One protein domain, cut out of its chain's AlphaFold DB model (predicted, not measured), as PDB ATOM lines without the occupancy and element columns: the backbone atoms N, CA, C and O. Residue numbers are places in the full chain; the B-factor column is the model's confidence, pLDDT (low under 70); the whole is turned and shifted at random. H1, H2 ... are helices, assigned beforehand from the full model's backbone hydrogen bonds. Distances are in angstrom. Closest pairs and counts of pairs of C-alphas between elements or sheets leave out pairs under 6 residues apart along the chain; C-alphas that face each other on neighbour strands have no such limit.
ATOM      1  N   LYS A 259     -26.869  18.710  25.587       82.31
ATOM      2  CA  LYS A 259     -26.020  17.520  25.416       82.31
ATOM      3  C   LYS A 259     -24.578  17.774  25.847       82.31
ATOM      4  O   LYS A 259     -23.978  16.909  26.480       82.31
ATOM      5  N   LYS A 260     -24.012  18.935  25.489       78.00
ATOM      6  CA  LYS A 260     -22.655  19.316  25.918       78.00
ATOM      7  C   LYS A 260     -22.609  19.475  27.436       78.00
ATOM      8  O   LYS A 260     -21.777  18.844  28.071       78.00
ATOM      9  N   PHE A 261     -23.588  20.180  27.999       83.31
ATOM     10  CA  PHE A 261     -23.759  20.320  29.443       83.31
ATOM     11  C   PHE A 261     -23.874  18.959  30.155       83.31
ATOM     12  O   PHE A 261     -23.149  18.692  31.104       83.31
ATOM     13  N   ALA A 262     -24.690  18.038  29.634       85.69
ATOM     14  CA  ALA A 262     -24.802  16.672  30.147       85.69
ATOM     15  C   ALA A 262     -23.472  15.896  30.082       85.69
ATOM     16  O   ALA A 262     -23.150  15.160  31.014       85.69
ATOM     17  N   SER A 263     -22.690  16.063  29.007       84.44
ATOM     18  CA  SER A 263     -21.346  15.476  28.895       84.44
ATOM     19  C   SER A 263     -20.395  16.054  29.937       84.44
ATOM     20  O   SER A 263     -19.717  15.289  30.607       84.44
ATOM     21  N   GLU A 264     -20.366  17.375  30.109       85.12
ATOM     22  CA  GLU A 264     -19.499  18.056  31.078       85.12
ATOM     23  C   GLU A 264     -19.834  17.649  32.519       85.12
ATOM     24  O   GLU A 264     -18.925  17.396  33.309       85.12
ATOM     25  N   ILE A 265     -21.123  17.492  32.849       87.44
ATOM     26  CA  ILE A 265     -21.575  16.949  34.138       87.44
ATOM     27  C   ILE A 265     -21.081  15.506  34.323       87.44
ATOM     28  O   ILE A 265     -20.491  15.188  35.359       87.44
ATOM     29  N   PHE A 266     -21.273  14.645  33.318       88.69
ATOM     30  CA  PHE A 266     -20.839  13.244  33.344       88.69
ATOM     31  C   PHE A 266     -19.316  13.124  33.526       88.69
ATOM     32  O   PHE A 266     -18.834  12.433  34.427       88.69
ATOM     33  N   ASP A 267     -18.550  13.828  32.692       85.12
ATOM     34  CA  ASP A 267     -17.090  13.770  32.662       85.12
ATOM     35  C   ASP A 267     -16.482  14.415  33.921       85.12
ATOM     36  O   ASP A 267     -15.517  13.892  34.487       85.12
ATOM     37  N   SER A 268     -17.078  15.502  34.424       85.69
ATOM     38  CA  SER A 268     -16.659  16.135  35.681       85.69
ATOM     39  C   SER A 268     -16.894  15.222  36.881       85.69
ATOM     40  O   SER A 268     -16.016  15.110  37.739       85.69
ATOM     41  N   TYR A 269     -18.020  14.502  36.925       87.50
ATOM     42  CA  TYR A 269     -18.262  13.503  37.966       87.50
ATOM     43  C   TYR A 269     -17.203  12.389  37.926       87.50
ATOM     44  O   TYR A 269     -16.615  12.055  38.958       87.50
ATOM     45  N   GLN A 270     -16.880  11.856  36.740       85.31
ATOM     46  CA  GLN A 270     -15.835  10.835  36.584       85.31
ATOM     47  C   GLN A 270     -14.432  11.343  36.946       85.31
ATOM     48  O   GLN A 270     -13.662  10.626  37.589       85.31
ATOM     49  N   SER A 271     -14.095  12.581  36.572       81.75
ATOM     50  CA  SER A 271     -12.828  13.234  36.931       81.75
ATOM     51  C   SER A 271     -12.668  13.335  38.451       81.75
ATOM     52  O   SER A 271     -11.620  12.969  38.998       81.75
ATOM     53  N   LEU A 272     -13.725  13.769  39.147       80.12
ATOM     54  CA  LEU A 272     -13.753  13.853  40.606       80.12
ATOM     55  C   LEU A 272     -13.659  12.466  41.249       80.12
ATOM     56  O   LEU A 272     -12.847  12.282  42.154       80.12
ATOM     57  N   LEU A 273     -14.390  11.472  40.736       82.44
ATOM     58  CA  LEU A 273     -14.344  10.094  41.230       82.44
ATOM     59  C   LEU A 273     -12.942   9.474  41.091       82.44
ATOM     60  O   LEU A 273     -12.432   8.878  42.040       82.44
ATOM     61  N   LYS A 274     -12.278   9.670  39.945       80.44
ATOM     62  CA  LYS A 274     -10.925   9.155  39.673       80.44
ATOM     63  C   LYS A 274      -9.858   9.770  40.584       80.44
ATOM     64  O   LYS A 274      -8.886   9.097  40.916       80.44
ATOM     65  N   LYS A 275     -10.005  11.047  40.956       71.81
ATOM     66  CA  LYS A 275      -8.987  11.807  41.706       71.81
ATOM     67  C   LYS A 275      -9.237  11.873  43.218       71.81
ATOM     68  O   LYS A 275      -8.275  12.000  43.967       71.81
ATOM     69  N   ILE A 276     -10.496  11.843  43.663       73.00
ATOM     70  CA  ILE A 276     -10.897  11.970  45.081       73.00
ATOM     71  C   ILE A 276     -11.224  10.596  45.695       73.00
ATOM     72  O   ILE A 276     -11.112  10.423  46.906       73.00
ATOM     73  N   GLY A 277     -11.543   9.592  44.872       67.19
ATOM     74  CA  GLY A 277     -11.810   8.225  45.319       67.19
ATOM     75  C   GLY A 277     -13.221   8.029  45.883       67.19
ATOM     76  O   GLY A 277     -14.100   8.878  45.735       67.19
ATOM     77  N   THR A 278     -13.449   6.889  46.538       61.22
ATOM     78  CA  THR A 278     -14.776   6.423  46.987       61.22
ATOM     79  C   THR A 278     -15.477   7.343  47.989       61.22
ATOM     80  O   THR A 278     -16.701   7.331  48.027       61.22
ATOM     81  N   ILE A 279     -14.737   8.186  48.723       65.25
ATOM     82  CA  ILE A 279     -15.278   9.182  49.673       65.25
ATOM     83  C   ILE A 279     -16.166  10.213  48.957       65.25
ATOM     84  O   ILE A 279     -17.176  10.655  49.494       65.25
ATOM     85  N   PHE A 280     -15.838  10.578  47.711       72.25
ATOM     86  CA  PHE A 280     -16.681  11.481  46.921       72.25
ATOM     87  C   PHE A 280     -18.055  10.867  46.624       72.25
ATOM     88  O   PHE A 280     -19.028  11.591  46.496       72.25
ATOM     89  N   ASN A 281     -18.154   9.541  46.551       72.25
ATOM     90  CA  ASN A 281     -19.363   8.835  46.139       72.25
ATOM     91  C   ASN A 281     -20.279   8.438  47.316       72.25
ATOM     92  O   ASN A 281     -21.242   7.709  47.096       72.25
ATOM     93  N   GLU A 282     -19.979   8.878  48.546       75.75
ATOM     94  CA  GLU A 282     -20.811   8.626  49.739       75.75
ATOM     95  C   GLU A 282     -22.194   9.293  49.643       75.75
ATOM     96  O   GLU A 282     -23.158   8.778  50.204       75.75
ATOM     97  N   ASP A 283     -22.298  10.395  48.893       81.56
ATOM     98  CA  ASP A 283     -23.535  11.157  48.684       81.56
ATOM     99  C   ASP A 283     -23.646  11.612  47.208       81.56
ATOM    100  O   ASP A 283     -23.286  12.743  46.857       81.56
ATOM    101  N   PRO A 284     -24.039  10.712  46.283       81.94
ATOM    102  CA  PRO A 284     -24.096  11.017  44.851       81.94
ATOM    103  C   PRO A 284     -25.139  12.093  44.519       81.94
ATOM    104  O   PRO A 284     -24.918  12.878  43.598       81.94
ATOM    105  N   GLU A 285     -26.226  12.162  45.290       84.88
ATOM    106  CA  GLU A 285     -27.292  13.156  45.150       84.88
ATOM    107  C   GLU A 285     -26.757  14.562  45.391       84.88
ATOM    108  O   GLU A 285     -26.761  15.389  44.480       84.88
ATOM    109  N   LYS A 286     -26.151  14.806  46.557       84.94
ATOM    110  CA  LYS A 286     -25.564  16.108  46.878       84.94
ATOM    111  C   LYS A 286     -24.499  16.538  45.878       84.94
ATOM    112  O   LYS A 286     -24.419  17.717  45.535       84.94
ATOM    113  N   ASN A 287     -23.658  15.616  45.410       85.38
ATOM    114  CA  ASN A 287     -22.604  15.965  44.458       85.38
ATOM    115  C   ASN A 287     -23.157  16.308  43.071       85.38
ATOM    116  O   ASN A 287     -22.686  17.272  42.471       85.38
ATOM    117  N   LEU A 288     -24.154  15.571  42.572       87.56
ATOM    118  CA  LEU A 288     -24.820  15.919  41.317       87.56
ATOM    119  C   LEU A 288     -25.562  17.253  41.448       87.56
ATOM    120  O   LEU A 288     -25.366  18.119  40.597       87.56
ATOM    121  N   THR A 289     -26.301  17.481  42.538       87.56
ATOM    122  CA  THR A 289     -26.967  18.765  42.810       87.56
ATOM    123  C   THR A 289     -25.969  19.922  42.819       87.56
ATOM    124  O   THR A 289     -26.218  20.944  42.184       87.56
ATOM    125  N   GLN A 290     -24.797  19.761  43.445       85.31
ATOM    126  CA  GLN A 290     -23.735  20.777  43.421       85.31
ATOM    127  C   GLN A 290     -23.202  21.053  42.006       85.31
ATOM    128  O   GLN A 290     -22.984  22.214  41.661       85.31
ATOM    129  N   LEU A 291     -22.997  20.017  41.184       86.31
ATOM    130  CA  LEU A 291     -22.510  20.167  39.806       86.31
ATOM    131  C   LEU A 291     -23.546  20.850  38.902       86.31
ATOM    132  O   LEU A 291     -23.192  21.767  38.162       86.31
ATOM    133  N   PHE A 292     -24.819  20.458  38.994       88.38
ATOM    134  CA  PHE A 292     -25.908  21.094  38.248       88.38
ATOM    135  C   PHE A 292     -26.122  22.543  38.684       88.38
ATOM    136  O   PHE A 292     -26.198  23.427  37.837       88.38
ATOM    137  N   THR A 293     -26.143  22.809  39.993       85.31
ATOM    138  CA  THR A 293     -26.289  24.168  40.539       85.31
ATOM    139  C   THR A 293     -25.141  25.066  40.088       85.31
ATOM    140  O   THR A 293     -25.375  26.173  39.605       85.31
ATOM    141  N   TYR A 294     -23.898  24.578  40.160       83.19
ATOM    142  CA  TYR A 294     -22.739  25.306  39.644       83.19
ATOM    143  C   TYR A 294     -22.854  25.573  38.137       83.19
ATOM    144  O   TYR A 294     -22.590  26.687  37.689       83.19
ATOM    145  N   GLY A 295     -23.304  24.584  37.364       81.38
ATOM    146  CA  GLY A 295     -23.521  24.708  35.926       81.38
ATOM    147  C   GLY A 295     -24.605  25.718  35.526       81.38
ATOM    148  O   GLY A 295     -24.425  26.463  34.565       81.38
ATOM    149  N   PHE A 296     -25.710  25.777  36.278       83.44
ATOM    150  CA  PHE A 296     -26.834  26.681  36.017       83.44
ATOM    151  C   PHE A 296     -26.623  28.105  36.556       83.44
ATOM    152  O   PHE A 296     -27.052  29.061  35.913       83.44
ATOM    153  N   LEU A 297     -25.995  28.257  37.727       73.38
ATOM    154  CA  LEU A 297     -25.919  29.534  38.456       73.38
ATOM    155  C   LEU A 297     -24.531  30.176  38.451       73.38
ATOM    156  O   LEU A 297     -24.405  31.368  38.728       73.38
ATOM    157  N   ARG A 298     -23.477  29.396  38.180       68.06
ATOM    158  CA  ARG A 298     -22.070  29.810  38.312       68.06
ATOM    159  C   ARG A 298     -21.716  30.380  39.693       68.06
ATOM    160  O   ARG A 298     -20.767  31.160  39.822       68.06
ATOM    161  N   ASP A 299     -22.454  29.990  40.730       66.94
ATOM    162  CA  ASP A 299     -22.148  30.387  42.098       66.94
ATOM    163  C   ASP A 299     -20.918  29.612  42.593       66.94
ATOM    164  O   ASP A 299     -20.944  28.409  42.853       66.94
ATOM    165  N   LYS A 300     -19.790  30.320  42.703       59.34
ATOM    166  CA  LYS A 300     -18.532  29.743  43.193       59.34
ATOM    167  C   LYS A 300     -18.610  29.346  44.668       59.34
ATOM    168  O   LYS A 300     -17.757  28.588  45.117       59.34
ATOM    169  N   ASN A 301     -19.615  29.813  45.411       61.22
ATOM    170  CA  ASN A 301     -19.802  29.451  46.815       61.22
ATOM    171  C   ASN A 301     -20.408  28.048  46.991       61.22
ATOM    172  O   ASN A 301     -20.369  27.502  48.093       61.22
ATOM    173  N   THR A 302     -20.928  27.435  45.919       61.66
ATOM    174  CA  THR A 302     -21.554  26.102  45.954       61.66
ATOM    175  C   THR A 302     -20.533  24.951  46.009       61.66
ATOM    176  O   THR A 302     -20.855  23.851  46.466       61.66
ATOM    177  N   LEU A 303     -19.289  25.183  45.572       65.38
ATOM    178  CA  LEU A 303     -18.216  24.182  45.492       65.38
ATOM    179  C   LEU A 303     -16.942  24.677  46.194       65.38
ATOM    180  O   LEU A 303     -16.590  25.848  46.127       65.38
ATOM    181  N   THR A 304     -16.198  23.777  46.845       70.06
ATOM    182  CA  THR A 304     -14.893  24.128  47.435       70.06
ATOM    183  C   THR A 304     -13.858  24.413  46.342       70.06
ATOM    184  O   THR A 304     -13.881  23.770  45.293       70.06
ATOM    185  N   GLN A 305     -12.878  25.288  46.602       63.47
ATOM    186  CA  GLN A 305     -11.810  25.615  45.635       63.47
ATOM    187  C   GLN A 305     -11.089  24.365  45.094       63.47
ATOM    188  O   GLN A 305     -10.849  24.239  43.900       63.47
ATOM    189  N   SER A 306     -10.855  23.370  45.954       65.00
ATOM    190  CA  SER A 306     -10.263  22.079  45.578       65.00
ATOM    191  C   SER A 306     -11.101  21.243  44.601       65.00
ATOM    192  O   SER A 306     -10.538  20.391  43.914       65.00
ATOM    193  N   LYS A 307     -12.427  21.439  44.559       68.69
ATOM    194  CA  LYS A 307     -13.332  20.831  43.572       68.69
ATOM    195  C   LYS A 307     -13.372  21.680  42.293       68.69
ATOM    196  O   LYS A 307     -13.318  21.102  41.214       68.69
ATOM    197  N   LEU A 308     -13.395  23.014  42.411       62.50
ATOM    198  CA  LEU A 308     -13.409  23.949  41.274       62.50
ATOM    199  C   LEU A 308     -12.206  23.765  40.338       62.50
ATOM    200  O   LEU A 308     -12.391  23.715  39.130       62.50
ATOM    201  N   ASP A 309     -11.003  23.542  40.876       65.88
ATOM    202  CA  ASP A 309      -9.791  23.310  40.069       65.88
ATOM    203  C   ASP A 309      -9.804  21.959  39.301       65.88
ATOM    204  O   ASP A 309      -8.835  21.602  38.626       65.88
ATOM    205  N   ARG A 310     -10.855  21.136  39.459       68.69
ATOM    206  CA  ARG A 310     -10.929  19.739  38.973       68.69
ATOM    207  C   ARG A 310     -12.159  19.437  38.114       68.69
ATOM    208  O   ARG A 310     -12.315  18.286  37.692       68.69
ATOM    209  N   ILE A 311     -13.001  20.441  37.891       71.50
ATOM    210  CA  ILE A 311     -14.260  20.383  37.147       71.50
ATOM    211  C   ILE A 311     -14.107  21.263  35.909       71.50
ATOM    212  O   ILE A 311     -13.540  22.348  35.998       71.50
ATOM    213  N   ASP A 312     -14.628  20.799  34.779       69.69
ATOM    214  CA  ASP A 312     -14.651  21.548  33.521       69.69
ATOM    215  C   ASP A 312     -16.106  21.619  33.042       69.69
ATOM    216  O   ASP A 312     -16.576  20.772  32.285       69.69
ATOM    217  N   ILE A 313     -16.855  22.561  33.627       74.25
ATOM    218  CA  ILE A 313     -18.256  22.843  33.289       74.25
ATOM    219  C   ILE A 313     -18.336  24.296  32.843       74.25
ATOM    220  O   ILE A 313     -18.022  25.214  33.608       74.25
ATOM    221  N   ASN A 314     -18.780  24.493  31.608       70.19
ATOM    222  CA  ASN A 314     -18.973  25.804  31.018       70.19
ATOM    223  C   ASN A 314     -20.338  26.389  31.406       70.19
ATOM    224  O   ASN A 314     -21.299  25.674  31.688       70.19
ATOM    225  N   SER A 315     -20.430  27.721  31.417       66.12
ATOM    226  CA  SER A 315     -21.690  28.411  31.702       66.12
ATOM    227  C   SER A 315     -22.668  28.272  30.540       66.12
ATOM    228  O   SER A 315     -22.327  28.614  29.404       66.12
ATOM    229  N   ILE A 316     -23.904  27.885  30.841       74.50
ATOM    230  CA  ILE A 316     -24.990  27.865  29.862       74.50
ATOM    231  C   ILE A 316     -25.788  29.172  29.899       74.50
ATOM    232  O   ILE A 316     -26.029  29.738  30.964       74.50
ATOM    233  N   SER A 317     -26.213  29.652  28.729       72.75
ATOM    234  CA  SER A 317     -27.067  30.842  28.635       72.75
ATOM    235  C   SER A 317     -28.526  30.450  28.535       72.75
ATOM    236  O   SER A 317     -28.938  29.814  27.562       72.75
ATOM    237  N   LEU A 318     -29.308  30.869  29.524       78.25
ATOM    238  CA  LEU A 318     -30.732  30.580  29.640       78.25
ATOM    239  C   LEU A 318     -31.552  31.868  29.603       78.25
ATOM    240  O   LEU A 318     -31.111  32.911  30.076       78.25
ATOM    241  N   ASN A 319     -32.779  31.784  29.093       77.62
ATOM    242  CA  ASN A 319     -33.744  32.887  29.183       77.62
ATOM    243  C   ASN A 319     -34.216  33.156  30.624       77.62
ATOM    244  O   ASN A 319     -34.674  34.256  30.925       77.62
ATOM    245  N   LYS A 320     -34.154  32.142  31.491       82.44
ATOM    246  CA  LYS A 320     -34.533  32.185  32.903       82.44
ATOM    247  C   LYS A 320     -33.715  31.137  33.662       82.44
ATOM    248  O   LYS A 320     -33.418  30.071  33.130       82.44
ATOM    249  N   ILE A 321     -33.373  31.447  34.906       83.06
ATOM    250  CA  ILE A 321     -32.695  30.533  35.827       83.06
ATOM    251  C   ILE A 321     -33.665  29.418  36.294       83.06
ATOM    252  O   ILE A 321     -34.808  29.748  36.634       83.06
ATOM    253  N   PRO A 322     -33.239  28.136  36.337       84.81
ATOM    254  CA  PRO A 322     -34.026  27.037  36.902       84.81
ATOM    255  C   PRO A 322     -34.266  27.191  38.402       84.81
ATOM    256  O   PRO A 322     -33.399  27.677  39.125       84.81
ATOM    257  N   THR A 323     -35.436  26.759  38.872       87.19
ATOM    258  CA  THR A 323     -35.731  26.687  40.310       87.19
ATOM    259  C   THR A 323     -34.945  25.559  40.981       87.19
ATOM    260  O   THR A 323     -34.528  24.606  40.320       87.19
ATOM    261  N   GLU A 324     -34.759  25.651  42.302       85.06
ATOM    262  CA  GLU A 324     -34.135  24.579  43.093       85.06
ATOM    263  C   GLU A 324     -34.895  23.253  42.926       85.06
ATOM    264  O   GLU A 324     -34.273  22.251  42.578       85.06
ATOM    265  N   ASP A 325     -36.233  23.275  43.001       86.69
ATOM    266  CA  ASP A 325     -37.100  22.105  42.767       86.69
ATOM    267  C   ASP A 325     -36.828  21.433  41.407       86.69
ATOM    268  O   ASP A 325     -36.808  20.207  41.289       86.69
ATOM    269  N   THR A 326     -36.585  22.227  40.359       87.69
ATOM    270  CA  THR A 326     -36.271  21.701  39.022       87.69
ATOM    271  C   THR A 326     -34.927  20.978  39.006       87.69
ATOM    272  O   THR A 326     -34.799  19.912  38.403       87.69
ATOM    273  N   ILE A 327     -33.916  21.536  39.676       88.12
ATOM    274  CA  ILE A 327     -32.589  20.917  39.782       88.12
ATOM    275  C   ILE A 327     -32.680  19.605  40.572       88.12
ATOM    276  O   ILE A 327     -32.116  18.598  40.141       88.12
ATOM    277  N   GLU A 328     -33.425  19.593  41.677       88.25
ATOM    278  CA  GLU A 328     -33.660  18.394  42.489       88.25
ATOM    279  C   GLU A 328     -34.375  17.297  41.690       88.25
ATOM    280  O   GLU A 328     -33.934  16.147  41.701       88.25
ATOM    281  N   ASN A 329     -35.399  17.641  40.902       87.62
ATOM    282  CA  ASN A 329     -36.101  16.684  40.041       87.62
ATOM    283  C   ASN A 329     -35.197  16.081  38.953       87.62
ATOM    284  O   ASN A 329     -35.268  14.874  38.694       87.62
ATOM    285  N   ILE A 330     -34.324  16.886  38.330       89.06
ATOM    286  CA  ILE A 330     -33.334  16.397  37.353       89.06
ATOM    287  C   ILE A 330     -32.423  15.358  38.013       89.06
ATOM    288  O   ILE A 330     -32.237  14.263  37.478       89.06
ATOM    289  N   VAL A 331     -31.871  15.685  39.185       89.88
ATOM    290  CA  VAL A 331     -30.967  14.796  39.925       89.88
ATOM    291  C   VAL A 331     -31.694  13.526  40.367       89.88
ATOM    292  O   VAL A 331     -31.186  12.426  40.147       89.88
ATOM    293  N   PHE A 332     -32.916  13.651  40.888       88.19
ATOM    294  CA  PHE A 332     -33.749  12.521  41.285       88.19
ATOM    295  C   PHE A 332     -33.985  11.550  40.124       88.19
ATOM    296  O   PHE A 332     -33.832  10.346  40.306       88.19
ATOM    297  N   LYS A 333     -34.290  12.040  38.915       86.44
ATOM    298  CA  LYS A 333     -34.492  11.194  37.722       86.44
ATOM    299  C   LYS A 333     -33.214  10.533  37.201       86.44
ATOM    300  O   LYS A 333     -33.294   9.475  36.589       86.44
ATOM    301  N   ILE A 334     -32.045  11.130  37.435       86.94
ATOM    302  CA  ILE A 334     -30.747  10.513  37.108       86.94
ATOM    303  C   ILE A 334     -30.420   9.372  38.085       86.94
ATOM    304  O   ILE A 334     -29.752   8.408  37.707       86.94
ATOM    305  N   ILE A 335     -30.879   9.489  39.336       84.75
ATOM    306  CA  ILE A 335     -30.612   8.534  40.420       84.75
ATOM    307  C   ILE A 335     -31.668   7.421  40.493       84.75
ATOM    308  O   ILE A 335     -31.338   6.308  40.894       84.75
ATOM    309  N   SER A 336     -32.920   7.713  40.138       74.38
ATOM    310  CA  SER A 336     -34.059   6.815  40.344       74.38
ATOM    311  C   SER A 336     -34.218   5.782  39.232       74.38
ATOM    312  O   SER A 336     -34.173   6.111  38.048       74.38
ATOM    313  N   ASP A 337     -34.499   4.542  39.628       58.72
ATOM    314  CA  ASP A 337     -34.811   3.437  38.721       58.72
ATOM    315  C   ASP A 337     -36.268   3.520  38.243       58.72
ATOM    316  O   ASP A 337     -37.197   3.432  39.051       58.72
ATOM    317  N   GLU A 338     -36.506   3.603  36.930       53.69
ATOM    318  CA  GLU A 338     -37.831   3.249  36.413       53.69
ATOM    319  C   GLU A 338     -38.026   1.722  36.500       53.69
ATOM    320  O   GLU A 338     -37.193   0.948  36.009       53.69
ATOM    321  N   PRO A 339     -39.128   1.239  37.101       40.69
ATOM    322  CA  PRO A 339     -39.349  -0.186  37.299       40.69
ATOM    323  C   PRO A 339     -39.673  -0.875  35.963       40.69
ATOM    324  O   PRO A 339     -40.825  -0.905  35.534       40.69
ATOM    325  N   GLY A 340     -38.670  -1.476  35.308       47.66
ATOM    326  CA  GLY A 340     -38.922  -2.358  34.161       47.66
ATOM    327  C   GLY A 340     -37.783  -2.648  33.179       47.66
ATOM    328  O   GLY A 340     -37.927  -3.604  32.414       47.66
ATOM    329  N   ASP A 341     -36.668  -1.908  33.176       42.34
ATOM    330  CA  ASP A 341     -35.613  -2.087  32.160       42.34
ATOM    331  C   ASP A 341     -34.347  -2.761  32.731       42.34
ATOM    332  O   ASP A 341     -33.783  -2.341  33.735       42.34
ATOM    333  N   LYS A 342     -33.883  -3.849  32.101       41.91
ATOM    334  CA  LYS A 342     -32.724  -4.664  32.538       41.91
ATOM    335  C   LYS A 342     -31.385  -4.113  32.014       41.91
ATOM    336  O   LYS A 342     -30.533  -4.885  31.565       41.91
ATOM    337  N   ARG A 343     -31.196  -2.794  32.012       45.38
ATOM    338  CA  ARG A 343     -29.919  -2.144  31.659       45.38
ATOM    339  C   ARG A 343     -29.306  -1.489  32.896       45.38
ATOM    340  O   ARG A 343     -30.041  -1.062  33.774       45.38
ATOM    341  N   ASN A 344     -27.971  -1.451  32.952       53.53
ATOM    342  CA  ASN A 344     -27.220  -0.719  33.977       53.53
ATOM    343  C   ASN A 344     -27.768   0.712  34.110       53.53
ATOM    344  O   ASN A 344     -28.114   1.332  33.103       53.53
ATOM    345  N   THR A 345     -27.877   1.204  35.342       71.31
ATOM    346  CA  THR A 345     -28.484   2.505  35.642       71.31
ATOM    347  C   THR A 345     -27.586   3.654  35.157       71.31
ATOM    348  O   THR A 345     -26.369   3.491  35.041       71.31
ATOM    349  N   ILE A 346     -28.154   4.840  34.884       81.88
ATOM    350  CA  ILE A 346     -27.372   6.029  34.472       81.88
ATOM    351  C   ILE A 346     -26.297   6.348  35.521       81.88
ATOM    352  O   ILE A 346     -25.160   6.676  35.178       81.88
ATOM    353  N   LEU A 347     -26.639   6.209  36.804       84.56
ATOM    354  CA  LEU A 347     -25.720   6.408  37.916       84.56
ATOM    355  C   LEU A 347     -24.598   5.353  37.950       84.56
ATOM    356  O   LEU A 347     -23.451   5.702  38.238       84.56
ATOM    357  N   ASP A 348     -24.890   4.087  37.645       82.19
ATOM    358  CA  ASP A 348     -23.869   3.035  37.539       82.19
ATOM    359  C   ASP A 348     -22.914   3.285  36.368       82.19
ATOM    360  O   ASP A 348     -21.700   3.110  36.507       82.19
ATOM    361  N   ASP A 349     -23.441   3.757  35.237       84.25
ATOM    362  CA  ASP A 349     -22.641   4.138  34.075       84.25
ATOM    363  C   ASP A 349     -21.729   5.333  34.390       84.25
ATOM    364  O   ASP A 349     -20.531   5.288  34.096       84.25
ATOM    365  N   ILE A 350     -22.251   6.374  35.056       84.88
ATOM    366  CA  ILE A 350     -21.455   7.520  35.529       84.88
ATOM    367  C   ILE A 350     -20.312   7.040  36.438       84.88
ATOM    368  O   ILE A 350     -19.177   7.496  36.296       84.88
ATOM    369  N   LYS A 351     -20.569   6.083  37.338       83.06
ATOM    370  CA  LYS A 351     -19.561   5.535  38.266       83.06
ATOM    371  C   LYS A 351     -18.520   4.632  37.586       83.06
ATOM    372  O   LYS A 351     -17.442   4.422  38.147       83.06
ATOM    373  N   ASN A 352     -18.798   4.088  36.401       83.56
ATOM    374  CA  ASN A 352     -17.913   3.136  35.730       83.56
ATOM    375  C   ASN A 352     -16.779   3.828  34.946       83.56
ATOM    376  O   ASN A 352     -16.935   4.224  33.793       83.56
ATOM    377  N   LEU A 353     -15.577   3.870  35.530       77.44
ATOM    378  CA  LEU A 353     -14.378   4.460  34.904       77.44
ATOM    379  C   LEU A 353     -13.841   3.701  33.670       77.44
ATOM    380  O   LEU A 353     -12.916   4.174  33.011       77.44
ATOM    381  N   SER A 354     -14.392   2.528  33.362       75.62
ATOM    382  CA  SER A 354     -14.022   1.669  32.224       75.62
ATOM    383  C   SER A 354     -15.151   1.508  31.197       75.62
ATOM    384  O   SER A 354     -15.139   0.580  30.382       75.62
ATOM    385  N   LEU A 355     -16.142   2.402  31.245       76.50
ATOM    386  CA  LEU A 355     -17.311   2.383  30.375       76.50
ATOM    387  C   LEU A 355     -16.920   2.523  28.895       76.50
ATOM    388  O   LEU A 355     -16.067   3.334  28.523       76.50
ATOM    389  N   LYS A 356     -17.555   1.740  28.017       73.44
ATOM    390  CA  LYS A 356     -17.289   1.830  26.575       73.44
ATOM    391  C   LYS A 356     -17.944   3.084  25.997       73.44
ATOM    392  O   LYS A 356     -19.045   3.459  26.381       73.44
ATOM    393  N   SER A 357     -17.326   3.671  24.968       69.31
ATOM    394  CA  SER A 357     -17.805   4.910  24.321       69.31
ATOM    395  C   SER A 357     -19.283   4.877  23.897       69.31
ATOM    396  O   SER A 357     -19.984   5.868  24.073       69.31
ATOM    397  N   LYS A 358     -19.790   3.744  23.395       69.00
ATOM    398  CA  LYS A 358     -21.198   3.626  22.975       69.00
ATOM    399  C   LYS A 358     -22.185   3.678  24.151       69.00
ATOM    400  O   LYS A 358     -23.300   4.155  23.974       69.00
ATOM    401  N   GLU A 359     -21.789   3.150  25.305       74.62
ATOM    402  CA  GLU A 359     -22.595   3.155  26.532       74.62
ATOM    403  C   GLU A 359     -22.589   4.565  27.129       74.62
ATOM    404  O   GLU A 359     -23.659   5.131  27.319       74.62
ATOM    405  N   ARG A 360     -21.409   5.204  27.221       81.56
ATOM    406  CA  ARG A 360     -21.263   6.622  27.605       81.56
ATOM    407  C   ARG A 360     -22.182   7.546  26.801       81.56
ATOM    408  O   ARG A 360     -22.892   8.372  27.368       81.56
ATOM    409  N   ASP A 361     -22.188   7.407  25.477       73.81
ATOM    410  CA  ASP A 361     -23.017   8.247  24.608       73.81
ATOM    411  C   ASP A 361     -24.523   8.036  24.833       73.81
ATOM    412  O   ASP A 361     -25.308   8.972  24.662       73.81
ATOM    413  N   ALA A 362     -24.937   6.820  25.209       76.12
ATOM    414  CA  ALA A 362     -26.324   6.524  25.546       76.12
ATOM    415  C   ALA A 362     -26.728   7.182  26.875       76.12
ATOM    416  O   ALA A 362     -27.790   7.803  26.929       76.12
ATOM    417  N   SER A 363     -25.870   7.131  27.899       82.56
ATOM    418  CA  SER A 363     -26.122   7.762  29.202       82.56
ATOM    419  C   SER A 363     -26.164   9.292  29.080       82.56
ATOM    420  O   SER A 363     -27.090   9.919  29.582       82.56
ATOM    421  N   ILE A 364     -25.249   9.902  28.313       83.19
ATOM    422  CA  ILE A 364     -25.280  11.351  28.018       83.19
ATOM    423  C   ILE A 364     -26.579  11.745  27.306       83.19
ATOM    424  O   ILE A 364     -27.157  12.791  27.604       83.19
ATOM    425  N   LYS A 365     -27.059  10.922  26.364       81.81
ATOM    426  CA  LYS A 365     -28.336  11.173  25.682       81.81
ATOM    427  C   LYS A 365     -29.508  11.140  26.664       81.81
ATOM    428  O   LYS A 365     -30.349  12.026  26.594       81.81
ATOM    429  N   ALA A 366     -29.534  10.169  27.574       84.38
ATOM    430  CA  ALA A 366     -30.581  10.056  28.584       84.38
ATOM    431  C   ALA A 366     -30.574  11.245  29.563       84.38
ATOM    432  O   ALA A 366     -31.616  11.849  29.795       84.38
ATOM    433  N   ILE A 367     -29.398  11.653  30.058       87.56
ATOM    434  CA  ILE A 367     -29.252  12.845  30.915       87.56
ATOM    435  C   ILE A 367     -29.752  14.098  30.183       87.56
ATOM    436  O   ILE A 367     -30.495  14.892  30.749       87.56
ATOM    437  N   CYS A 368     -29.389  14.261  28.907       87.94
ATOM    438  CA  CYS A 368     -29.861  15.373  28.083       87.94
ATOM    439  C   CYS A 368     -31.397  15.396  27.963       87.94
ATOM    440  O   CYS A 368     -31.993  16.458  28.104       87.94
ATOM    441  N   GLU A 369     -32.035  14.244  27.733       85.88
ATOM    442  CA  GLU A 369     -33.499  14.123  27.634       85.88
ATOM    443  C   GLU A 369     -34.201  14.452  28.963       85.88
ATOM    444  O   GLU A 369     -35.245  15.101  28.947       85.88
ATOM    445  N   ILE A 370     -33.613  14.070  30.105       89.31
ATOM    446  CA  ILE A 370     -34.118  14.427  31.444       89.31
ATOM    447  C   ILE A 370     -34.068  15.944  31.646       89.31
ATOM    448  O   ILE A 370     -35.081  16.544  31.999       89.31
ATOM    449  N   ILE A 371     -32.918  16.571  31.373       88.38
ATOM    450  CA  ILE A 371     -32.746  18.026  31.498       88.38
ATOM    451  C   ILE A 371     -33.752  18.760  30.601       88.38
ATOM    452  O   ILE A 371     -34.421  19.689  31.044       88.38
ATOM    453  N   GLU A 372     -33.887  18.334  29.343       88.31
ATOM    454  CA  GLU A 372     -34.842  18.923  28.401       88.31
ATOM    455  C   GLU A 372     -36.294  18.762  28.856       88.31
ATOM    456  O   GLU A 372     -37.091  19.676  28.655       88.31
ATOM    457  N   GLY A 373     -36.639  17.620  29.455       86.19
ATOM    458  CA  GLY A 373     -37.966  17.357  30.002       86.19
ATOM    459  C   GLY A 373     -38.335  18.337  31.112       86.19
ATOM    460  O   GLY A 373     -39.335  19.038  30.985       86.19
ATOM    461  N   GLU A 374     -37.496  18.434  32.145       88.88
ATOM    462  CA  GLU A 374     -37.771  19.270  33.322       88.88
ATOM    463  C   GLU A 374     -37.751  20.769  32.996       88.88
ATOM    464  O   GLU A 374     -38.639  21.521  33.390       88.88
ATOM    465  N   LEU A 375     -36.772  21.225  32.208       87.00
ATOM    466  CA  LEU A 375     -36.652  22.646  31.865       87.00
ATOM    467  C   LEU A 375     -37.782  23.133  30.950       87.00
ATOM    468  O   LEU A 375     -38.134  24.318  30.961       87.00
ATOM    469  N   LYS A 376     -38.381  22.232  30.165       84.69
ATOM    470  CA  LYS A 376     -39.506  22.562  29.288       84.69
ATOM    471  C   LYS A 376     -40.757  22.948  30.073       84.69
ATOM    472  O   LYS A 376     -41.475  23.841  29.618       84.69
ATOM    473  N   ASP A 377     -40.993  22.338  31.231       80.75
ATOM    474  CA  ASP A 377     -42.161  22.632  32.069       80.75
ATOM    475  C   ASP A 377     -42.111  24.059  32.648       80.75
ATOM    476  O   ASP A 377     -43.145  24.714  32.798       80.75
ATOM    477  N   GLU A 378     -40.908  24.606  32.841       80.12
ATOM    478  CA  GLU A 378     -40.688  26.001  33.242       80.12
ATOM    479  C   GLU A 378     -40.540  26.997  32.073       80.12
ATOM    480  O   GLU A 378     -40.332  28.193  32.302       80.12
ATOM    481  N   ASN A 379     -40.661  26.549  30.817       79.81
ATOM    482  CA  ASN A 379     -40.314  27.329  29.617       79.81
ATOM    483  C   ASN A 379     -38.872  27.881  29.638       79.81
ATOM    484  O   ASN A 379     -38.608  28.978  29.126       79.81
TER     485      ASN A 379
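This is residues 259 to 379 of the 1276 residues of the protein "DNA-directed DNA polymerase" of viral metagenome (UniProt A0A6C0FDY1). Four helices, H1, H3, H5 and H7, join in a ring in which each packs on the next, mostly at steep tilts, and H6 packs on H1, H5 and H7 at one side of it. The small H2 makes a corner at the last end of H1, H4 lies well out from the middle, the long link from H4 to H5 swings round the side away from H6, and residues 338 to 343 stick out as a free loop. The printed part has 121 residues with seven named helices, H1 to H7 in chain order, and no named strand; its class is all helix. It is compact, with a radius of gyration of the C-alphas of 13.9 A, and spans 36 by 34 by 23 A.

Start with H1, residues 259 to 276, the hub, which touches four helices. With residues 272 to 273 alone it only just touches H2, residues 278 to 282, and only at the corner: 3 pairs of C-alphas are within 8 A, the closest being Leu 273 and Phe 280, 6.3 A. With residues 261 to 269 alone it touches H3, residues 284 to 297, at a steep tilt of 49 degrees, opposite ways; the closest C-alphas are Ile 265 and Leu 291, 6.6 A. H4, residues 305 to 308, is close to H1 but not clearly touching, C-alphas 272 and 307 being 7.6 A apart. H5, residues 324 to 335, touches H3 at a steep tilt of 45 degrees, closest at C-alphas 289 and 331, 6.3 A, but is apart from H1. H6, residues 346 to 351, touches H1 closest at C-alphas 266 and 350, 6.2 A. H7, residues 357 to 377, touches H1 with residues 364 to 368 alone, closest at C-alphas 259 and 368, 5.1 A; it touches H5 at a shallow tilt of 31 degrees, opposite ways, closest at C-alphas 330 and 371, 6.1 A. Every O i to N i+4 pair is within hydrogen-bond range in H1, H3, H5 and H6; H7 has 16 of 17, H2 has 0 of 1 but 2 of 2 O i to N i+3 pairs, and H4 is too short for an O i to N i+4 pair.

Find C-alpha 259 at (-26.020, 17.520, 25.416); from there H1 runs 25.4 A. H3 starts at C-alpha 284, (-24.096, 11.017, 44.851), and runs 19.7 A, and H5 runs 16.6 A. H7, the longest, runs 31.1 A to C-alpha 377 at (-42.161, 22.632, 32.069).

Look at Gln 305 and Gly 340 for the two C-alphas farthest apart, 40.6 A. The printed part has no cut, and the H4 to H5 link, residues 309 to 323, is long. The mean pLDDT of the printed part is 77.3, with residues 298 to 303 and 337 to 344 among those under 70.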